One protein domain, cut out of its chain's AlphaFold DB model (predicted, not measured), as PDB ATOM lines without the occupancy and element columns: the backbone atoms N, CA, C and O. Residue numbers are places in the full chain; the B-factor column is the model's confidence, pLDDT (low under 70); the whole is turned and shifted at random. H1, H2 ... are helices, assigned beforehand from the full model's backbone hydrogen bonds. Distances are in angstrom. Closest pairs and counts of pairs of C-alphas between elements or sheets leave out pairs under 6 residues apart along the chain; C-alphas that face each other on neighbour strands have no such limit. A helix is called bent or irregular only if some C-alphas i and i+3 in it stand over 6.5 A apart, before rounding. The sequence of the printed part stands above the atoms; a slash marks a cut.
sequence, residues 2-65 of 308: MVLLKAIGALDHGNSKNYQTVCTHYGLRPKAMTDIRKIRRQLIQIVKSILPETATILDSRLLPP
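This is residues 2 to 65 of the 308 residues of the protein "Hypothetical protein" of Adineta steineri (UniProt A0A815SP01). Picture an open, loosely joined C of four helices: the long helix H3 makes the back and the longest axis, H2 and H1 sit round its first end, and the short helix H4 folds back at its other end. H1 stands crosswise to H3, and the tail of residues 59 to 65 runs on from H4 back toward the H1 side, leaving few contacts across the opening. The printed part has 64 residues with four named helices, H1, H2, H3 and H4 in that order, and no named strand; the class is all helix. It is elongated, spanning 38 by 24 by 22 A, and only just loose, close to compact, with a radius of gyration of the C-alphas of 13.0 A.

Start with H1, residues 2 to 13, and H2, residues 16 to 25, a helical hairpin. They only just touch, with 3 pairs of C-alphas within 8 A, and H1 does so with residue 11 alone; the closest C-alphas, Leu 11 and Tyr 19, are 7.3 A apart. Their tilt is steep, 38 degrees, opposite ways. Next comes H3, residues 30 to 50, which touches H2 with residue 30 alone; the closest C-alphas, Cys 23 and Pro 30, are 5.8 A apart, at a steep tilt of 54 degrees, opposite ways. H1 and H3 are close but not clearly touching, about perpendicular at 88 degrees, with the closest C-alphas, Ile 8 and Met 33, 7.8 A apart. H4, residues 52 to 58, forms a helical hairpin with H3 at a shallow tilt of 30 degrees, opposite ways. H3 touches it with residues 44 to 48 alone, and the closest C-alphas, Lys 48 and Ala 55, are 5.5 A apart. The helix packing is, only just, mostly crossed: of 3 touching pairs, 1 is at a shallow tilt. H4 is apart from H1 and H2. In H1 and H3 every O i to N i+4 pair is within hydrogen-bond range, against 4 of 6 in H2 and 1 of 3 in H4, where 3 of 4 O i to N i+3 pairs are.

Find C-alpha 2 at (99.514, 124.097, 129.232); from there H1 runs 16.7 A to C-alpha 13. H2 covers 14.7 A and is irregular, with C-alphas 17 and 20 at 8.3 A. Pick up H3 at C-alpha 30, (107.573, 111.949, 116.234), and go 30.9 A to C-alpha 50. H4, 10.1 A long, is irregular too, with C-alphas 53 and 56 at 7.3 A; it ends at C-alpha 58, (116.768, 119.381, 136.705).

Look to His 25 and Glu 53 for the two C-alphas farthest apart, 38.1 A, while those of Met 2 and Pro 65 are 10.1 A apart. The printed part has no cut, and the links H1 to H2, H2 to H3 and H3 to H4 are tight. The mean pLDDT of the printed part is 83.4; residues 14 to 17 and 59 to 60 are under 70.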
ATOM      1  N   MET A   2      99.499 125.234 128.279       88.12
ATOM      2  CA  MET A   2      99.514 124.097 129.232       88.12
ATOM      3  C   MET A   2      99.318 122.712 128.588       88.12
ATOM      4  O   MET A   2      99.870 121.722 129.060       88.12
ATOM      5  N   VAL A   3      98.582 122.640 127.476       89.31
ATOM      6  CA  VAL A   3      98.416 121.410 126.681       89.31
ATOM      7  C   VAL A   3      99.758 120.879 126.166       89.31
ATOM      8  O   VAL A   3      99.992 119.677 126.219       89.31
ATOM      9  N   LEU A   4     100.662 121.765 125.730       89.12
ATOM     10  CA  LEU A   4     101.987 121.378 125.234       89.12
ATOM     11  C   LEU A   4     102.831 120.765 126.355       89.12
ATOM     12  O   LEU A   4     103.462 119.731 126.153       89.12
ATOM     13  N   LEU A   5     102.784 121.354 127.554       88.56
ATOM     14  CA  LEU A   5     103.474 120.818 128.727       88.56
ATOM     15  C   LEU A   5     102.959 119.420 129.087       88.56
ATOM     16  O   LEU A   5     103.759 118.508 129.286       88.56
ATOM     17  N   LYS A   6     101.633 119.231 129.115       87.12
ATOM     18  CA  LYS A   6     101.015 117.923 129.383       87.12
ATOM     19  C   LYS A   6     101.390 116.885 128.321       87.12
ATOM     20  O   LYS A   6     101.719 115.760 128.680       87.12
ATOM     21  N   ALA A   7     101.398 117.263 127.042       86.94
ATOM     22  CA  ALA A   7     101.792 116.375 125.947       86.94
ATOM     23  C   ALA A   7     103.256 115.917 126.071       86.94
ATOM     24  O   ALA A   7     103.551 114.732 125.926       86.94
ATOM     25  N   ILE A   8     104.170 116.839 126.395       86.06
ATOM     26  CA  ILE A   8     105.589 116.525 126.609       86.06
ATOM     27  C   ILE A   8     105.769 115.647 127.856       86.06
ATOM     28  O   ILE A   8     106.457 114.629 127.786       86.06
ATOM     29  N   GLY A   9     105.125 115.998 128.973       83.25
ATOM     30  CA  GLY A   9     105.196 115.230 130.218       83.25
ATOM     31  C   GLY A   9     104.686 113.798 130.050       83.25
ATOM     32  O   GLY A   9     105.381 112.848 130.410       83.25
ATOM     33  N   ALA A  10     103.524 113.617 129.416       82.06
ATOM     34  CA  ALA A  10     102.961 112.294 129.141       82.06
ATOM     35  C   ALA A  10     103.917 111.416 128.313       82.06
ATOM     36  O   ALA A  10     104.088 110.228 128.594       82.06
ATOM     37  N   LEU A  11     104.592 112.007 127.323       79.75
ATOM     38  CA  LEU A  11     105.543 111.296 126.473       79.75
ATOM     39  C   LEU A  11     106.846 110.907 127.180       79.75
ATOM     40  O   LEU A  11     107.462 109.909 126.802       79.75
ATOM     41  N   ASP A  12     107.281 111.665 128.181       76.62
ATOM     42  CA  ASP A  12     108.480 111.346 128.964       76.62
ATOM     43  C   ASP A  12     108.233 110.334 130.083       76.62
ATOM     44  O   ASP A  12     109.157 109.622 130.493       76.62
ATOM     45  N   HIS A  13     106.989 110.232 130.552       74.12
ATOM     46  CA  HIS A  13     106.553 109.141 131.417       74.12
ATOM     47  C   HIS A  13     106.402 107.818 130.654       74.12
ATOM     48  O   HIS A  13     106.678 106.760 131.219       74.12
ATOM     49  N   GLY A  14     106.033 107.864 129.370       67.31
ATOM     50  CA  GLY A  14     105.975 106.685 128.505       67.31
ATOM     51  C   GLY A  14     107.344 106.020 128.300       67.31
ATOM     52  O   GLY A  14     108.364 106.687 128.123       67.31
ATOM     53  N   ASN A  15     107.382 104.683 128.300       62.53
ATOM     54  CA  ASN A  15     108.607 103.920 128.041       62.53
ATOM     55  C   ASN A  15     109.146 104.174 126.619       62.53
ATOM     56  O   ASN A  15     108.402 104.156 125.637       62.53
ATOM     57  N   SER A  16     110.469 104.342 126.503       61.94
ATOM     58  CA  SER A  16     111.173 104.719 125.265       61.94
ATOM     59  C   SER A  16     110.956 103.763 124.086       61.94
ATOM     60  O   SER A  16     110.994 104.203 122.938       61.94
ATOM     61  N   LYS A  17     110.676 102.480 124.352       64.06
ATOM     62  CA  LYS A  17     110.491 101.438 123.326       64.06
ATOM     63  C   LYS A  17     109.244 101.642 122.449       64.06
ATOM     64  O   LYS A  17     109.247 101.206 121.308       64.06
ATOM     65  N   ASN A  18     108.236 102.374 122.936       70.88
ATOM     66  CA  ASN A  18     106.972 102.624 122.223       70.88
ATOM     67  C   ASN A  18     106.795 104.097 121.819       70.88
ATOM     68  O   ASN A  18     105.686 104.565 121.583       70.88
ATOM     69  N   TYR A  19     107.875 104.876 121.750       77.81
ATOM     70  CA  TYR A  19     107.764 106.325 121.584       77.81
ATOM     71  C   TYR A  19     107.039 106.751 120.297       77.81
ATOM     72  O   TYR A  19     106.215 107.664 120.318       77.81
ATOM     73  N   GLN A  20     107.307 106.072 119.181       81.31
ATOM     74  CA  GLN A  20     106.719 106.405 117.884       81.31
ATOM     75  C   GLN A  20     105.243 105.998 117.784       81.31
ATOM     76  O   GLN A  20     104.435 106.753 117.237       81.31
ATOM     77  N   THR A  21     104.874 104.850 118.355       81.56
ATOM     78  CA  THR A  21     103.483 104.380 118.397       81.56
ATOM     79  C   THR A  21     102.640 105.263 119.313       81.56
ATOM     80  O   THR A  21     101.558 105.686 118.920       81.56
ATOM     81  N   VAL A  22     103.178 105.651 120.473       82.25
ATOM     82  CA  VAL A  22     102.521 106.577 121.408       82.25
ATOM     83  C   VAL A  22     102.358 107.973 120.797       82.25
ATOM     84  O   VAL A  22     101.281 108.555 120.900       82.25
ATOM     85  N   CYS A  23     103.376 108.508 120.108       85.19
ATOM     86  CA  CYS A  23     103.242 109.786 119.397       85.19
ATOM     87  C   CYS A  23     102.115 109.730 118.358       85.19
ATOM     88  O   CYS A  23     101.278 110.627 118.321       85.19
ATOM     89  N   THR A  24     102.059 108.660 117.561       85.81
ATOM     90  CA  THR A  24     101.039 108.490 116.515       85.81
ATOM     91  C   THR A  24      99.637 108.365 117.112       85.81
ATOM     92  O   THR A  24      98.712 109.003 116.621       85.81
ATOM     93  N   HIS A  25      99.491 107.625 118.216       86.75
ATOM     94  CA  HIS A  25      98.224 107.477 118.937       86.75
ATOM     95  C   HIS A  25      97.661 108.820 119.431       86.75
ATOM     96  O   HIS A  25      96.465 109.068 119.319       86.75
ATOM     97  N   TYR A  26      98.514 109.717 119.936       85.75
ATOM     98  CA  TYR A  26      98.106 111.055 120.389       85.75
ATOM     99  C   TYR A  26      98.113 112.126 119.280       85.75
ATOM    100  O   TYR A  26      97.935 113.307 119.573       85.75
ATOM    101  N   GLY A  27      98.350 111.752 118.014       87.50
ATOM    102  CA  GLY A  27      98.420 112.697 116.890       87.50
ATOM    103  C   GLY A  27      99.638 113.634 116.921       87.50
ATOM    104  O   GLY A  27      99.638 114.688 116.285       87.50
ATOM    105  N   LEU A  28     100.686 113.274 117.664       90.06
ATOM    106  CA  LEU A  28     101.917 114.047 117.814       90.06
ATOM    107  C   LEU A  28     102.946 113.650 116.751       90.06
ATOM    108  O   LEU A  28     103.108 112.478 116.412       90.06
ATOM    109  N   ARG A  29     103.705 114.629 116.245       90.56
ATOM    110  CA  ARG A  29     104.739 114.399 115.222       90.56
ATOM    111  C   ARG A  29     106.017 113.828 115.860       90.56
ATOM    112  O   ARG A  29     106.685 114.568 116.585       90.56
ATOM    113  N   PRO A  30     106.440 112.584 115.549       87.50
ATOM    114  CA  PRO A  30     107.573 111.949 116.234       87.50
ATOM    115  C   PRO A  30     108.890 112.724 116.101       87.50
ATOM    116  O   PRO A  30     109.593 112.908 117.092       87.50
ATOM    117  N   LYS A  31     109.192 113.243 114.899       90.19
ATOM    118  CA  LYS A  31     110.403 114.042 114.634       90.19
ATOM    119  C   LYS A  31     110.451 115.313 115.493       90.19
ATOM    120  O   LYS A  31     111.429 115.548 116.196       90.19
ATOM    121  N   ALA A  32     109.353 116.069 115.532       90.25
ATOM    122  CA  ALA A  32     109.262 117.272 116.358       90.25
ATOM    123  C   ALA A  32     109.474 116.950 117.844       90.25
ATOM    124  O   ALA A  32     110.205 117.648 118.542       90.25
ATOM    125  N   MET A  33     108.903 115.843 118.323       88.31
ATOM    126  CA  MET A  33     109.071 115.428 119.711       88.31
ATOM    127  C   MET A  33     110.510 114.984 120.029       88.31
ATOM    128  O   MET A  33     110.994 115.225 121.136       88.31
ATOM    129  N   THR A  34     111.227 114.352 119.091       87.69
ATOM    130  CA  THR A  34     112.663 114.066 119.281       87.69
ATOM    131  C   THR A  34     113.500 115.337 119.360       87.69
ATOM    132  O   THR A  34     114.413 115.406 120.184       87.69
ATOM    133  N   ASP A  35     113.168 116.353 118.568       90.62
ATOM    134  CA  ASP A  35     113.896 117.621 118.561       90.62
ATOM    135  C   ASP A  35     113.613 118.437 119.825       90.62
ATOM    136  O   ASP A  35     114.549 118.921 120.457       90.62
ATOM    137  N   ILE A  36     112.360 118.465 120.298       90.12
ATOM    138  CA  ILE A  36     111.988 119.056 121.597       90.12
ATOM    139  C   ILE A  36     112.821 118.449 122.732       90.12
ATOM    140  O   ILE A  36     113.340 119.177 123.579       90.12
ATOM    141  N   ARG A  37     113.007 117.122 122.748       85.81
ATOM    142  CA  ARG A  37     113.851 116.461 123.757       85.81
ATOM    143  C   ARG A  37     115.312 116.894 123.681       85.81
ATOM    144  O   ARG A  37     115.930 117.072 124.727       85.81
ATOM    145  N   LYS A  38     115.868 117.051 122.476       89.25
ATOM    146  CA  LYS A  38     117.251 117.522 122.286       89.25
ATOM    147  C   LYS A  38     117.409 118.960 122.775       89.25
ATOM    148  O   LYS A  38     118.288 119.212 123.594       89.25
ATOM    149  N   ILE A  39     116.517 119.856 122.349       93.31
ATOM    150  CA  ILE A  39     116.517 121.268 122.757       93.31
ATOM    151  C   ILE A  39     116.377 121.373 124.275       93.31
ATOM    152  O   ILE A  39     117.137 122.091 124.915       93.31
ATOM    153  N   ARG A  40     115.476 120.599 124.890       88.94
ATOM    154  CA  ARG A  40     115.316 120.624 126.346       88.94
ATOM    155  C   ARG A  40     116.588 120.203 127.079       88.94
ATOM    156  O   ARG A  40     116.951 120.855 128.049       88.94
ATOM    157  N   ARG A  41     117.281 119.151 126.628       88.06
ATOM    158  CA  ARG A  41     118.565 118.744 127.232       88.06
ATOM    159  C   ARG A  41     119.622 119.837 127.103       88.06
ATOM    160  O   ARG A  41     120.337 120.085 128.064       88.06
ATOM    161  N   GLN A  42     119.699 120.491 125.945       92.94
ATOM    162  CA  GLN A  42     120.623 121.605 125.731       92.94
ATOM    163  C   GLN A  42     120.314 122.775 126.671       92.94
ATOM    164  O   GLN A  42     121.213 123.256 127.350       92.94
ATOM    165  N   LEU A  43     119.043 123.177 126.781       92.00
ATOM    166  CA  LEU A  43     118.619 124.236 127.700       92.00
ATOM    167  C   LEU A  43     118.916 123.879 129.159       92.00
ATOM    168  O   LEU A  43     119.443 124.711 129.888       92.00
ATOM    169  N   ILE A  44     118.648 122.637 129.576       89.12
ATOM    170  CA  ILE A  44     118.990 122.155 130.921       89.12
ATOM    171  C   ILE A  44     120.498 122.262 131.165       89.12
ATOM    172  O   ILE A  44     120.907 122.750 132.214       89.12
ATOM    173  N   GLN A  45     121.328 121.847 130.206       89.38
ATOM    174  CA  GLN A  45     122.782 121.914 130.347       89.38
ATOM    175  C   GLN A  45     123.281 123.357 130.492       89.38
ATOM    176  O   GLN A  45     124.153 123.623 131.317       89.38
ATOM    177  N   ILE A  46     122.704 124.288 129.728       91.88
ATOM    178  CA  ILE A  46     123.014 125.716 129.839       91.88
ATOM    179  C   ILE A  46     122.621 126.226 131.227       91.88
ATOM    180  O   ILE A  46     123.453 126.814 131.910       91.88
ATOM    181  N   VAL A  47     121.402 125.944 131.695       91.44
ATOM    182  CA  VAL A  47     120.957 126.379 133.029       91.44
ATOM    183  C   VAL A  47     121.867 125.827 134.128       91.44
ATOM    184  O   VAL A  47     122.280 126.586 134.998       91.44
ATOM    185  N   LYS A  48     122.264 124.552 134.053       89.06
ATOM    186  CA  LYS A  48     123.204 123.943 135.008       89.06
ATOM    187  C   LYS A  48     124.568 124.625 135.037       89.06
ATOM    188  O   LYS A  48     125.164 124.720 136.102       89.06
ATOM    189  N   SER A  49     125.064 125.081 133.884       90.50
ATOM    190  CA  SER A  49     126.340 125.803 133.816       90.50
ATOM    191  C   SER A  49     126.293 127.171 134.500       90.50
ATOM    192  O   SER A  49     127.309 127.618 135.019       90.50
ATOM    193  N   ILE A  50     125.121 127.815 134.535       93.56
ATOM    194  CA  ILE A  50     124.926 129.132 135.160       93.56
ATOM    195  C   ILE A  50     124.568 128.981 136.646       93.56
ATOM    196  O   ILE A  50     125.032 129.758 137.475       93.56
ATOM    197  N   LEU A  51     123.749 127.982 136.990       90.69
ATOM    198  CA  LEU A  51     123.207 127.752 138.331       90.69
ATOM    199  C   LEU A  51     123.416 126.287 138.755       90.69
ATOM    200  O   LEU A  51     122.487 125.473 138.647       90.69
ATOM    201  N   PRO A  52     124.609 125.928 139.265       84.62
ATOM    202  CA  PRO A  52     124.935 124.544 139.618       84.62
ATOM    203  C   PRO A  52     124.056 123.987 140.749       84.62
ATOM    204  O   PRO A  52     123.782 122.789 140.779       84.62
ATOM    205  N   GLU A  53     123.531 124.848 141.625       84.56
ATOM    206  CA  GLU A  53     122.619 124.485 142.725       84.56
ATOM    207  C   GLU A  53     121.302 123.853 142.240       84.56
ATOM    208  O   GLU A  53     120.658 123.099 142.966       84.56
ATOM    209  N   THR A  54     120.904 124.115 140.992       79.62
ATOM    210  CA  THR A  54     119.654 123.596 140.411       79.62
ATOM    211  C   THR A  54     119.810 122.225 139.746       79.62
ATOM    212  O   THR A  54     118.819 121.625 139.320       79.62
ATOM    213  N   ALA A  55     121.036 121.696 139.655       73.12
ATOM    214  CA  ALA A  55     121.335 120.503 138.867       73.12
ATOM    215  C   ALA A  55     120.567 119.255 139.333       73.12
ATOM    216  O   ALA A  55     119.993 118.552 138.502       73.12
ATOM    217  N   THR A  56     120.474 119.032 140.646       70.25
ATOM    218  CA  THR A  56     119.740 117.906 141.256       70.25
ATOM    219  C   THR A  56     118.246 117.930 140.940       70.25
ATOM    220  O   THR A  56     117.642 116.878 140.743       70.25
ATOM    221  N   ILE A  57     117.645 119.118 140.843       75.38
ATOM    222  CA  ILE A  57     116.224 119.281 140.510       75.38
ATOM    223  C   ILE A  57     115.997 118.990 139.022       75.38
ATOM    224  O   ILE A  57     115.049 118.293 138.658       75.38
ATOM    225  N   LEU A  58     116.886 119.489 138.161       73.56
ATOM    226  CA  LEU A  58     116.768 119.381 136.705       73.56
ATOM    227  C   LEU A  58     117.027 117.967 136.160       73.56
ATOM    228  O   LEU A  58     116.578 117.657 135.056       73.56
ATOM    229  N   ASP A  59     117.730 117.123 136.917       66.38
ATOM    230  CA  ASP A  59     117.967 115.713 136.573       66.38
ATOM    231  C   ASP A  59     116.816 114.780 136.957       66.38
ATOM    232  O   ASP A  59     116.735 113.649 136.469       66.38
ATOM    233  N   SER A  60     115.892 115.251 137.796       69.44
ATOM    234  CA  SER A  60     114.716 114.478 138.171       69.44
ATOM    235  C   SER A  60     113.731 114.343 137.004       69.44
ATOM    236  O   SER A  60     113.582 115.219 136.146       69.44
ATOM    237  N   ARG A  61     113.022 113.210 136.954       73.19
ATOM    238  CA  ARG A  61     111.946 113.012 135.980       73.19
ATOM    239  C   ARG A  61     110.808 113.977 136.312       73.19
ATOM    240  O   ARG A  61     110.292 113.952 137.425       73.19
ATOM    241  N   LEU A  62     110.406 114.789 135.338       77.69
ATOM    242  CA  LEU A  62     109.318 115.751 135.505       77.69
ATOM    243  C   LEU A  62     108.023 115.025 135.868       77.69
ATOM    244  O   LEU A  62     107.540 114.227 135.073       77.69
ATOM    245  N   LEU A  63     107.470 115.326 137.040       82.62
ATOM    246  CA  LEU A  63     106.139 114.888 137.453       82.62
ATOM    247  C   LEU A  63     105.065 115.830 136.880       82.62
ATOM    248  O   LEU A  63     105.372 116.978 136.536       82.62
ATOM    249  N   PRO A  64     103.798 115.386 136.786       85.38
ATOM    250  CA  PRO A  64     102.689 116.283 136.488       85.38
ATOM    251  C   PRO A  64     102.662 117.453 137.484       85.38
ATOM    252  O   PRO A  64     102.756 117.217 138.691       85.38
ATOM    253  N   PRO A  65     102.545 118.705 137.010       89.12
ATOM    254  CA  PRO A  65     102.622 119.859 137.889       89.12
ATOM    255  C   PRO A  65     101.374 119.976 138.771       89.12
ATOM    256  O   PRO A  65     100.258 119.716 138.318       89.12
TER     257      PRO A  65